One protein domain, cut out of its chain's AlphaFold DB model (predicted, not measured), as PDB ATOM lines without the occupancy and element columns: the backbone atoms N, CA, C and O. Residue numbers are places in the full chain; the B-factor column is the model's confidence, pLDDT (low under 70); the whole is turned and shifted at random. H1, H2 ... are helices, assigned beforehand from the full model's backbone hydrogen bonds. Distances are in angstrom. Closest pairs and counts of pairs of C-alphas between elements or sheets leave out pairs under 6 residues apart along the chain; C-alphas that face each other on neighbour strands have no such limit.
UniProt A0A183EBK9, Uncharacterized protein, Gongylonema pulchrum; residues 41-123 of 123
ATOM      1  N   ILE A  41     131.682 145.981  92.937       75.62
ATOM      2  CA  ILE A  41     132.761 145.323  93.683       75.62
ATOM      3  C   ILE A  41     132.243 144.251  94.647       75.62
ATOM      4  O   ILE A  41     133.047 143.592  95.300       75.62
ATOM      5  N   ASP A  42     130.928 144.048  94.746       78.56
ATOM      6  CA  ASP A  42     130.330 143.087  95.680       78.56
ATOM      7  C   ASP A  42     130.783 141.654  95.399       78.56
ATOM      8  O   ASP A  42     131.249 140.968  96.305       78.56
ATOM      9  N   LYS A  43     130.798 141.240  94.126       79.38
ATOM     10  CA  LYS A  43     131.319 139.923  93.725       79.38
ATOM     11  C   LYS A  43     132.790 139.745  94.116       79.38
ATOM     12  O   LYS A  43     133.185 138.695  94.618       79.38
ATOM     13  N   GLN A  44     133.603 140.784  93.920       81.50
ATOM     14  CA  GLN A  44     135.013 140.768  94.304       81.50
ATOM     15  C   GLN A  44     135.175 140.693  95.831       81.50
ATOM     16  O   GLN A  44     135.999 139.927  96.329       81.50
ATOM     17  N   ARG A  45     134.356 141.431  96.592       84.25
ATOM     18  CA  ARG A  45     134.316 141.376  98.062       84.25
ATOM     19  C   ARG A  45     133.928 139.992  98.569       84.25
ATOM     20  O   ARG A  45     134.575 139.494  99.488       84.25
ATOM     21  N   GLU A  46     132.925 139.355  97.972       87.81
ATOM     22  CA  GLU A  46     132.506 137.990  98.313       87.81
ATOM     23  C   GLU A  46     133.626 136.975  98.063       87.81
ATOM     24  O   GLU A  46     133.919 136.147  98.927       87.81
ATOM     25  N   GLN A  47     134.315 137.073  96.923       88.19
ATOM     26  CA  GLN A  47     135.454 136.212  96.596       88.19
ATOM     27  C   GLN A  47     136.635 136.422  97.559       88.19
ATOM     28  O   GLN A  47     137.199 135.452  98.065       88.19
ATOM     29  N   ILE A  48     136.969 137.675  97.890       89.44
ATOM     30  CA  ILE A  48     137.978 138.019  98.908       89.44
ATOM     31  C   ILE A  48     137.592 137.441 100.276       89.44
ATOM     32  O   ILE A  48     138.440 136.886 100.983       89.44
ATOM     33  N   ALA A  49     136.316 137.537 100.661       90.44
ATOM     34  CA  ALA A  49     135.816 136.994 101.920       90.44
ATOM     35  C   ALA A  49     135.893 135.458 101.955       90.44
ATOM     36  O   ALA A  49     136.258 134.888 102.991       90.44
ATOM     37  N   ALA A  50     135.613 134.787 100.834       91.31
ATOM     38  CA  ALA A  50     135.759 133.341 100.693       91.31
ATOM     39  C   ALA A  50     137.224 132.903 100.845       91.31
ATOM     40  O   ALA A  50     137.505 132.036 101.674       91.31
ATOM     41  N   ILE A  51     138.162 133.565 100.154       90.75
ATOM     42  CA  ILE A  51     139.610 133.321 100.295       90.75
ATOM     43  C   ILE A  51     140.055 133.540 101.745       90.75
ATOM     44  O   ILE A  51     140.744 132.703 102.321       90.75
ATOM     45  N   SER A  52     139.604 134.626 102.382       88.75
ATOM     46  CA  SER A  52     139.917 134.920 103.788       88.75
ATOM     47  C   SER A  52     139.422 133.825 104.734       88.75
ATOM     48  O   SER A  52     140.077 133.488 105.723       88.75
ATOM     49  N   LYS A  53     138.227 133.285 104.473       89.38
ATOM     50  CA  LYS A  53     137.652 132.186 105.252       89.38
ATOM     51  C   LYS A  53     138.453 130.904 105.051       89.38
ATOM     52  O   LYS A  53     138.791 130.265 106.042       89.38
ATOM     53  N   GLU A  54     138.796 130.570 103.812       88.62
ATOM     54  CA  GLU A  54     139.597 129.392 103.485       88.62
ATOM     55  C   GLU A  54     140.986 129.454 104.127       88.62
ATOM     56  O   GLU A  54     141.400 128.488 104.766       88.62
ATOM     57  N   MET A  55     141.658 130.606 104.046       86.81
ATOM     58  CA  MET A  55     142.945 130.859 104.698       86.81
ATOM     59  C   MET A  55     142.878 130.578 106.200       86.81
ATOM     60  O   MET A  55     143.726 129.872 106.741       86.81
ATOM     61  N   ARG A  56     141.838 131.077 106.880       83.19
ATOM     62  CA  ARG A  56     141.649 130.846 108.320       83.19
ATOM     63  C   ARG A  56     141.341 129.383 108.647       83.19
ATOM     64  O   ARG A  56     141.846 128.875 109.640       83.19
ATOM     65  N   GLN A  57     140.517 128.719 107.837       81.25
ATOM     66  CA  GLN A  57     140.049 127.354 108.102       81.25
ATOM     67  C   GLN A  57     141.093 126.280 107.791       81.25
ATOM     68  O   GLN A  57     141.255 125.352 108.577       81.25
ATOM     69  N   LYS A  58     141.774 126.377 106.643       70.25
ATOM     70  CA  LYS A  58     142.726 125.350 106.197       70.25
ATOM     71  C   LYS A  58     144.040 125.404 106.951       70.25
ATOM     72  O   LYS A  58     144.661 124.364 107.133       70.25
ATOM     73  N   GLU A  59     144.473 126.595 107.347       67.25
ATOM     74  CA  GLU A  59     145.833 126.748 107.853       67.25
ATOM     75  C   GLU A  59     145.875 126.775 109.378       67.25
ATOM     76  O   GLU A  59     146.911 126.414 109.911       67.25
ATOM     77  N   ASN A  60     144.772 127.118 110.071       58.25
ATOM     78  CA  ASN A  60     144.529 127.078 111.532       58.25
ATOM     79  C   ASN A  60     145.720 127.414 112.468       58.25
ATOM     80  O   ASN A  60     145.697 127.120 113.661       58.25
ATOM     81  N   GLN A  61     146.769 128.027 111.934       60.06
ATOM     82  CA  GLN A  61     148.046 128.275 112.565       60.06
ATOM     83  C   GLN A  61     148.732 129.399 111.798       60.06
ATOM     84  O   GLN A  61     149.253 129.220 110.702       60.06
ATOM     85  N   PRO A  62     148.845 130.549 112.449       51.53
ATOM     86  CA  PRO A  62     150.073 131.295 112.374       51.53
ATOM     87  C   PRO A  62     150.591 131.421 113.800       51.53
ATOM     88  O   PRO A  62     150.756 132.527 114.299       51.53
ATOM     89  N   GLN A  63     150.842 130.300 114.492       53.34
ATOM     90  CA  GLN A  63     151.574 130.400 115.763       53.34
ATOM     91  C   GLN A  63     152.957 131.037 115.527       53.34
ATOM     92  O   GLN A  63     153.484 131.700 116.417       53.34
ATOM     93  N   HIS A  64     153.495 130.934 114.300       58.34
ATOM     94  CA  HIS A  64     154.810 131.456 113.934       58.34
ATOM     95  C   HIS A  64     154.865 132.135 112.555       58.34
ATOM     96  O   HIS A  64     155.896 132.059 111.891       58.34
ATOM     97  N   PHE A  65     153.796 132.805 112.097       72.81
ATOM     98  CA  PHE A  65     153.925 133.643 110.898       72.81
ATOM     99  C   PHE A  65     154.833 134.833 111.210       72.81
ATOM    100  O   PHE A  65     154.446 135.758 111.929       72.81
ATOM    101  N   ASN A  66     156.059 134.796 110.703       81.94
ATOM    102  CA  ASN A  66     157.021 135.855 110.933       81.94
ATOM    103  C   ASN A  66     158.073 135.849 109.826       81.94
ATOM    104  O   ASN A  66     158.652 134.819 109.496       81.94
ATOM    105  N   LEU A  67     158.317 137.021 109.250       89.12
ATOM    106  CA  LEU A  67     159.336 137.207 108.222       89.12
ATOM    107  C   LEU A  67     160.655 137.741 108.774       89.12
ATOM    108  O   LEU A  67     161.596 137.922 108.008       89.12
ATOM    109  N   ASN A  68     160.722 138.020 110.075       91.81
ATOM    110  CA  ASN A  68     161.920 138.509 110.732       91.81
ATOM    111  C   ASN A  68     162.678 137.328 111.373       91.81
ATOM    112  O   ASN A  68     162.220 136.803 112.396       91.81
ATOM    113  N   PRO A  69     163.843 136.936 110.822       91.50
ATOM    114  CA  PRO A  69     164.626 135.813 111.331       91.50
ATOM    115  C   PRO A  69     165.046 135.980 112.792       91.50
ATOM    116  O   PRO A  69     165.033 135.005 113.535       91.50
ATOM    117  N   GLU A  70     165.355 137.200 113.243       94.00
ATOM    118  CA  GLU A  70     165.771 137.449 114.629       94.00
ATOM    119  C   GLU A  70     164.632 137.211 115.622       94.00
ATOM    120  O   GLU A  70     164.828 136.634 116.693       94.00
ATOM    121  N   ASN A  71     163.417 137.626 115.253       92.44
ATOM    122  CA  ASN A  71     162.233 137.417 116.080       92.44
ATOM    123  C   ASN A  71     161.848 135.935 116.139       92.44
ATOM    124  O   ASN A  71     161.456 135.445 117.200       92.44
ATOM    125  N   ILE A  72     161.966 135.220 115.016       91.44
ATOM    126  CA  ILE A  72     161.758 133.768 114.971       91.44
ATOM    127  C   ILE A  72     162.798 133.082 115.853       91.44
ATOM    128  O   ILE A  72     162.428 132.290 116.716       91.44
ATOM    129  N   PHE A  73     164.077 133.432 115.699       92.94
ATOM    130  CA  PHE A  73     165.162 132.883 116.506       92.94
ATOM    131  C   PHE A  73     164.892 133.082 117.993       92.94
ATOM    132  O   PHE A  73     164.882 132.108 118.736       92.94
ATOM    133  N   LYS A  74     164.555 134.306 118.417       92.50
ATOM    134  CA  LYS A  74     164.213 134.597 119.813       92.50
ATOM    135  C   LYS A  74     163.019 133.793 120.320       92.50
ATOM    136  O   LYS A  74     163.015 133.385 121.476       92.50
ATOM    137  N   SER A  75     162.026 133.548 119.471       89.69
ATOM    138  CA  SER A  75     160.853 132.741 119.831       89.69
ATOM    139  C   SER A  75     161.192 131.253 119.977       89.69
ATOM    140  O   SER A  75     160.603 130.577 120.813       89.69
ATOM    141  N   VAL A  76     162.145 130.750 119.186       88.62
ATOM    142  CA  VAL A  76     162.586 129.345 119.199       88.62
ATOM    143  C   VAL A  76     163.586 129.071 120.326       88.62
ATOM    144  O   VAL A  76     163.513 128.029 120.969       88.62
ATOM    145  N   THR A  77     164.532 129.979 120.564       89.88
ATOM    146  CA  THR A  77     165.672 129.759 121.472       89.88
ATOM    147  C   THR A  77     165.541 130.481 122.813       89.88
ATOM    148  O   THR A  77     166.332 130.226 123.719       89.88
ATOM    149  N   GLY A  78     164.593 131.415 122.949       92.00
ATOM    150  CA  GLY A  78     164.432 132.281 124.122       92.00
ATOM    151  C   GLY A  78     165.419 133.455 124.200       92.00
ATOM    152  O   GLY A  78     165.265 134.319 125.063       92.00
ATOM    153  N   HIS A  79     166.402 133.537 123.296       92.25
ATOM    154  CA  HIS A  79     167.489 134.522 123.337       92.25
ATOM    155  C   HIS A  79     167.550 135.340 122.046       92.25
ATOM    156  O   HIS A  79     167.208 134.859 120.970       92.25
ATOM    157  N   LYS A  80     167.987 136.601 122.134       92.19
ATOM    158  CA  LYS A  80     168.180 137.428 120.937       92.19
ATOM    159  C   LYS A  80     169.476 136.993 120.232       92.19
ATOM    160  O   LYS A  80     170.482 136.873 120.928       92.19
ATOM    161  N   PRO A  81     169.474 136.784 118.904       93.50
ATOM    162  CA  PRO A  81     170.708 136.504 118.182       93.50
ATOM    163  C   PRO A  81     171.604 137.747 118.154       93.50
ATOM    164  O   PRO A  81     171.129 138.883 118.259       93.50
ATOM    165  N   SER A  82     172.901 137.530 117.984       93.12
ATOM    166  CA  SER A  82     173.915 138.580 117.870       93.12
ATOM    167  C   SER A  82     173.834 139.298 116.523       93.12
ATOM    168  O   SER A  82     174.118 140.491 116.438       93.12
ATOM    169  N   ASN A  83     173.451 138.574 115.467       92.69
ATOM    170  CA  ASN A  83     173.240 139.095 114.119       92.69
ATOM    171  C   ASN A  83     172.265 138.207 113.317       92.69
ATOM    172  O   ASN A  83     171.858 137.129 113.756       92.69
ATOM    173  N   ILE A  84     171.890 138.670 112.121       92.62
ATOM    174  CA  ILE A  84     170.975 137.951 111.225       92.62
ATOM    175  C   ILE A  84     171.572 136.623 110.745       92.62
ATOM    176  O   ILE A  84     170.827 135.656 110.597       92.62
ATOM    177  N   ASP A  85     172.886 136.545 110.532       94.44
ATOM    178  CA  ASP A  85     173.534 135.325 110.037       94.44
ATOM    179  C   ASP A  85     173.446 134.187 111.063       94.44
ATOM    180  O   ASP A  85     173.150 133.048 110.703       94.44
ATOM    181  N   GLU A  86     173.593 134.497 112.353       92.06
ATOM    182  CA  GLU A  86     173.353 133.566 113.458       92.06
ATOM    183  C   GLU A  86     171.896 133.088 113.468       92.06
ATOM    184  O   GLU A  86     171.625 131.891 113.593       92.06
ATOM    185  N   ALA A  87     170.949 134.013 113.276       92.50
ATOM    186  CA  ALA A  87     169.532 133.680 113.218       92.50
ATOM    187  C   ALA A  87     169.220 132.726 112.053       92.50
ATOM    188  O   ALA A  87     168.527 131.723 112.226       92.50
ATOM    189  N   MET A  88     169.765 133.024 110.874       93.31
ATOM    190  CA  MET A  88     169.575 132.265 109.638       93.31
ATOM    191  C   MET A  88     170.334 130.936 109.619       93.31
ATOM    192  O   MET A  88     169.907 130.008 108.933       93.31
ATOM    193  N   GLY A  89     171.417 130.815 110.391       92.81
ATOM    194  CA  GLY A  89     172.156 129.567 110.574       92.81
ATOM    195  C   GLY A  89     171.371 128.495 111.338       92.81
ATOM    196  O   GLY A  89     171.705 127.313 111.264       92.81
ATOM    197  N   ASN A  90     170.302 128.869 112.048       93.69
ATOM    198  CA  ASN A  90     169.439 127.918 112.738       93.69
ATOM    199  C   ASN A  90     168.443 127.260 111.762       93.69
ATOM    200  O   ASN A  90     167.563 127.917 111.206       93.69
ATOM    201  N   ALA A  91     168.525 125.933 111.613       93.00
ATOM    202  CA  ALA A  91     167.676 125.171 110.691       93.00
ATOM    203  C   ALA A  91     166.166 125.319 110.971       93.00
ATOM    204  O   ALA A  91     165.361 125.344 110.039       93.00
ATOM    205  N   THR A  92     165.774 125.458 112.240       91.19
ATOM    206  CA  THR A  92     164.370 125.669 112.623       91.19
ATOM    207  C   THR A  92     163.897 127.052 112.192       91.19
ATOM    208  O   THR A  92     162.815 127.181 111.626       91.19
ATOM    209  N   VAL A  93     164.724 128.083 112.390       91.44
ATOM    210  CA  VAL A  93     164.423 129.453 111.950       91.44
ATOM    211  C   VAL A  93     164.299 129.524 110.434       91.44
ATOM    212  O   VAL A  93     163.316 130.064 109.929       91.44
ATOM    213  N   ALA A  94     165.247 128.930 109.703       91.44
ATOM    214  CA  ALA A  94     165.217 128.881 108.246       91.44
ATOM    215  C   ALA A  94     163.952 128.182 107.722       91.44
ATOM    216  O   ALA A  94     163.315 128.678 106.789       91.44
ATOM    217  N   LYS A  95     163.546 127.075 108.358       91.00
ATOM    218  CA  LYS A  95     162.308 126.362 108.029       91.00
ATOM    219  C   LYS A  95     161.072 127.232 108.266       91.00
ATOM    220  O   LYS A  95     160.302 127.439 107.336       91.00
ATOM    221  N   VAL A  96     160.914 127.801 109.464       89.06
ATOM    222  CA  VAL A  96     159.762 128.659 109.810       89.06
ATOM    223  C   VAL A  96     159.670 129.876 108.886       89.06
ATOM    224  O   VAL A  96     158.579 130.251 108.449       89.06
ATOM    225  N   LEU A  97     160.810 130.483 108.544       91.06
ATOM    226  CA  LEU A  97     160.867 131.593 107.599       91.06
ATOM    227  C   LEU A  97     160.426 131.162 106.196       91.06
ATOM    228  O   LEU A  97     159.674 131.883 105.540       91.06
ATOM    229  N   ASN A  98     160.898 130.008 105.720       90.81
ATOM    230  CA  ASN A  98     160.512 129.484 104.415       90.81
ATOM    231  C   ASN A  98     159.017 129.148 104.364       90.81
ATOM    232  O   ASN A  98     158.341 129.556 103.422       90.81
ATOM    233  N   ASP A  99     158.488 128.495 105.396       88.75
ATOM    234  CA  ASP A  99     157.064 128.171 105.507       88.75
ATOM    235  C   ASP A  99     156.217 129.458 105.516       88.75
ATOM    236  O   ASP A  99     155.241 129.571 104.772       88.75
ATOM    237  N   SER A 100     156.656 130.492 106.246       89.06
ATOM    238  CA  SER A 100     156.014 131.818 106.253       89.06
ATOM    239  C   SER A 100     156.043 132.506 104.881       89.06
ATOM    240  O   SER A 100     155.071 133.156 104.489       89.06
ATOM    241  N   LYS A 101     157.137 132.368 104.121       90.69
ATOM    242  CA  LYS A 101     157.236 132.898 102.751       90.69
ATOM    243  C   LYS A 101     156.287 132.172 101.804       90.69
ATOM    244  O   LYS A 101     155.570 132.832 101.057       90.69
ATOM    245  N   GLN A 102     156.258 130.841 101.845       89.12
ATOM    246  CA  GLN A 102     155.374 130.036 100.997       89.12
ATOM    247  C   GLN A 102     153.903 130.333 101.286       89.12
ATOM    248  O   GLN A 102     153.119 130.522 100.354       89.12
ATOM    249  N   PHE A 103     153.551 130.473 102.566       87.25
ATOM    250  CA  PHE A 103     152.233 130.926 102.996       87.25
ATOM    251  C   PHE A 103     151.844 132.249 102.321       87.25
ATOM    252  O   PHE A 103     150.800 132.334 101.673       87.25
ATOM    253  N   LEU A 104     152.695 133.276 102.417       88.75
ATOM    254  CA  LEU A 104     152.404 134.579 101.813       88.75
ATOM    255  C   LEU A 104     152.298 134.517 100.308       88.75
ATOM    256  O   LEU A 104     151.378 135.109  99.763       88.75
ATOM    257  N   ILE A 105     153.232 133.838  99.644       91.25
ATOM    258  CA  ILE A 105     153.242 133.751  98.184       91.25
ATOM    259  C   ILE A 105     151.926 133.146  97.709       91.25
ATOM    260  O   ILE A 105     151.264 133.724  96.849       91.25
ATOM    261  N   LYS A 106     151.507 132.030  98.311       90.00
ATOM    262  CA  LYS A 106     150.249 131.360  97.984       90.00
ATOM    263  C   LYS A 106     149.059 132.304  98.141       90.00
ATOM    264  O   LYS A 106     148.332 132.530  97.177       90.00
ATOM    265  N   TRP A 107     148.875 132.884  99.328       90.12
ATOM    266  CA  TRP A 107     147.691 133.698  99.600       90.12
ATOM    267  C   TRP A 107     147.712 135.033  98.858       90.12
ATOM    268  O   TRP A 107     146.684 135.426  98.313       90.12
ATOM    269  N   ALA A 108     148.864 135.698  98.748       91.00
ATOM    270  CA  ALA A 108     149.017 136.910  97.944       91.00
ATOM    271  C   ALA A 108     148.679 136.648  96.473       91.00
ATOM    272  O   ALA A 108     147.971 137.450  95.867       91.00
ATOM    273  N   THR A 109     149.106 135.505  95.926       91.81
ATOM    274  CA  THR A 109     148.743 135.103  94.562       91.81
ATOM    275  C   THR A 109     147.229 134.926  94.442       91.81
ATOM    276  O   THR A 109     146.622 135.546  93.572       91.81
ATOM    277  N   SER A 110     146.585 134.197  95.362       90.38
ATOM    278  CA  SER A 110     145.124 134.020  95.356       90.38
ATOM    279  C   SER A 110     144.350 135.341  95.454       90.38
ATOM    280  O   SER A 110     143.389 135.541  94.713       90.38
ATOM    281  N   TYR A 111     144.774 136.269  96.322       90.38
ATOM    282  CA  TYR A 111     144.172 137.605  96.390       90.38
ATOM    283  C   TYR A 111     144.395 138.394  95.096       90.38
ATOM    284  O   TYR A 111     143.464 139.032  94.609       90.38
ATOM    285  N   SER A 112     145.603 138.344  94.526       89.56
ATOM    286  CA  SER A 112     145.930 139.062  93.292       89.56
ATOM    287  C   SER A 112     145.093 138.589  92.104       89.56
ATOM    288  O   SER A 112     144.577 139.433  91.379       89.56
ATOM    289  N   SER A 113     144.854 137.280  91.966       88.75
ATOM    290  CA  SER A 113     143.946 136.733  90.951       88.75
ATOM    291  C   SER A 113     142.553 137.346  91.071       88.75
ATOM    292  O   SER A 113     142.037 137.892  90.106       88.75
ATOM    293  N   VAL A 114     141.970 137.399  92.271       87.00
ATOM    294  CA  VAL A 114     140.645 138.019  92.456       87.00
ATOM    295  C   VAL A 114     140.649 139.527  92.178       87.00
ATOM    296  O   VAL A 114     139.650 140.070  91.695       87.00
ATOM    297  N   ILE A 115     141.752 140.216  92.477       83.25
ATOM    298  CA  ILE A 115     141.882 141.659  92.253       83.25
ATOM    299  C   ILE A 115     142.008 141.994  90.763       83.25
ATOM    300  O   ILE A 115     141.367 142.936  90.306       83.25
ATOM    301  N   PHE A 116     142.820 141.237  90.023       81.38
ATOM    302  CA  PHE A 116     143.211 141.576  88.653       81.38
ATOM    303  C   PHE A 116     142.467 140.790  87.566       81.38
ATOM    304  O   PHE A 116     142.351 141.298  86.456       81.38
ATOM    305  N   GLU A 117     141.949 139.589  87.844       76.38
ATOM    306  CA  GLU A 117     141.172 138.812  86.860       76.38
ATOM    307  C   GLU A 117     139.734 139.320  86.734       76.38
ATOM    308  O   GLU A 117     139.117 139.196  85.677       76.38
ATOM    309  N   ASN A 118     139.191 139.921  87.795       65.25
ATOM    310  CA  ASN A 118     137.887 140.563  87.732       65.25
ATOM    311  C   ASN A 118     138.062 142.022  87.320       65.25
ATOM    312  O   ASN A 118     138.434 142.872  88.131       65.25
ATOM    313  N   THR A 119     137.744 142.332  86.068       59.75
ATOM    314  CA  THR A 119     137.604 143.719  85.630       59.75
ATOM    315  C   THR A 119     136.521 144.383  86.478       59.75
ATOM    316  O   THR A 119     135.379 143.920  86.504       59.75
ATOM    317  N   ILE A 120     136.859 145.470  87.177       58.47
ATOM    318  CA  ILE A 120     135.835 146.338  87.757       58.47
ATOM    319  C   ILE A 120     135.090 146.953  86.573       58.47
ATOM    320  O   ILE A 120     135.589 147.867  85.917       58.47
ATOM    321  N   GLU A 121     133.910 146.421  86.270       52.12
ATOM    322  CA  GLU A 121     132.993 147.054  85.334       52.12
ATOM    323  C   GLU A 121     132.434 148.310  85.999       52.12
ATOM    324  O   GLU A 121     131.567 148.239  86.876       52.12
ATOM    325  N   TYR A 122     132.960 149.463  85.595       50.72
ATOM    326  CA  TYR A 122     132.324 150.737  85.891       50.72
ATOM    327  C   TYR A 122     131.140 150.937  84.937       50.72
ATOM    328  O   TYR A 122     131.312 150.728  83.734       50.72
ATOM    329  N   PRO A 123     129.952 151.302  85.448       51.62
ATOM    330  CA  PRO A 123     128.851 151.765  84.608       51.62
ATOM    331  C   PRO A 123     129.177 153.079  83.882       51.62
ATOM    332  O   PRO A 123     129.996 153.876  84.401       51.62
TER     333      PRO A 123
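Overview. This is residues 41 to 123 of the 123 residues of an uncharacterized protein of Gongylonema pulchrum (UniProt A0A183EBK9). Long helix H4 is the spine of a rod; H1 runs back beside its last part in a narrow V, and short H2 and H3 make a small head at its other end. The printed part has 83 residues with four named helices, H1 to H4 in order, all helix. It is only just loose, close to extended: radius of gyration of the C-alphas 17.4 A, spans 58 by 23 by 15 A.

Arrangement. Start at H1, residues 42 to 59, which touches residues 107 to 115 of H4, residues 91 to 117, at a shallow tilt of 20 degrees, opposite ways; the closest C-alphas, of Gln 44 and Val 114, are 6.5 A apart. Next, H2, residues 69 to 77, touches H3, residues 84 to 89, at a steep tilt of 55 degrees; the closest C-alphas, of Glu 70 and Ala 87, are 5.5 A apart. H1 and H2 are apart. H2 also touches residues 92 to 97 of H4; the closest C-alphas, of Phe 73 and Val 93, are 5.8 A apart. In each helix every O i to N i+4 pair is within hydrogen-bond range.

Along the chain. Find C-alpha 42 at (130.330, 143.087, 95.680); H1 runs 25.6 A from there. H4 runs 38.2 A to C-alpha 117 at (141.172, 138.812, 86.860).

Size, cuts and confidence. The printed part has no cut and no long link. Look for pLDDT under 70 at residues 59 to 64 and 118 to 123.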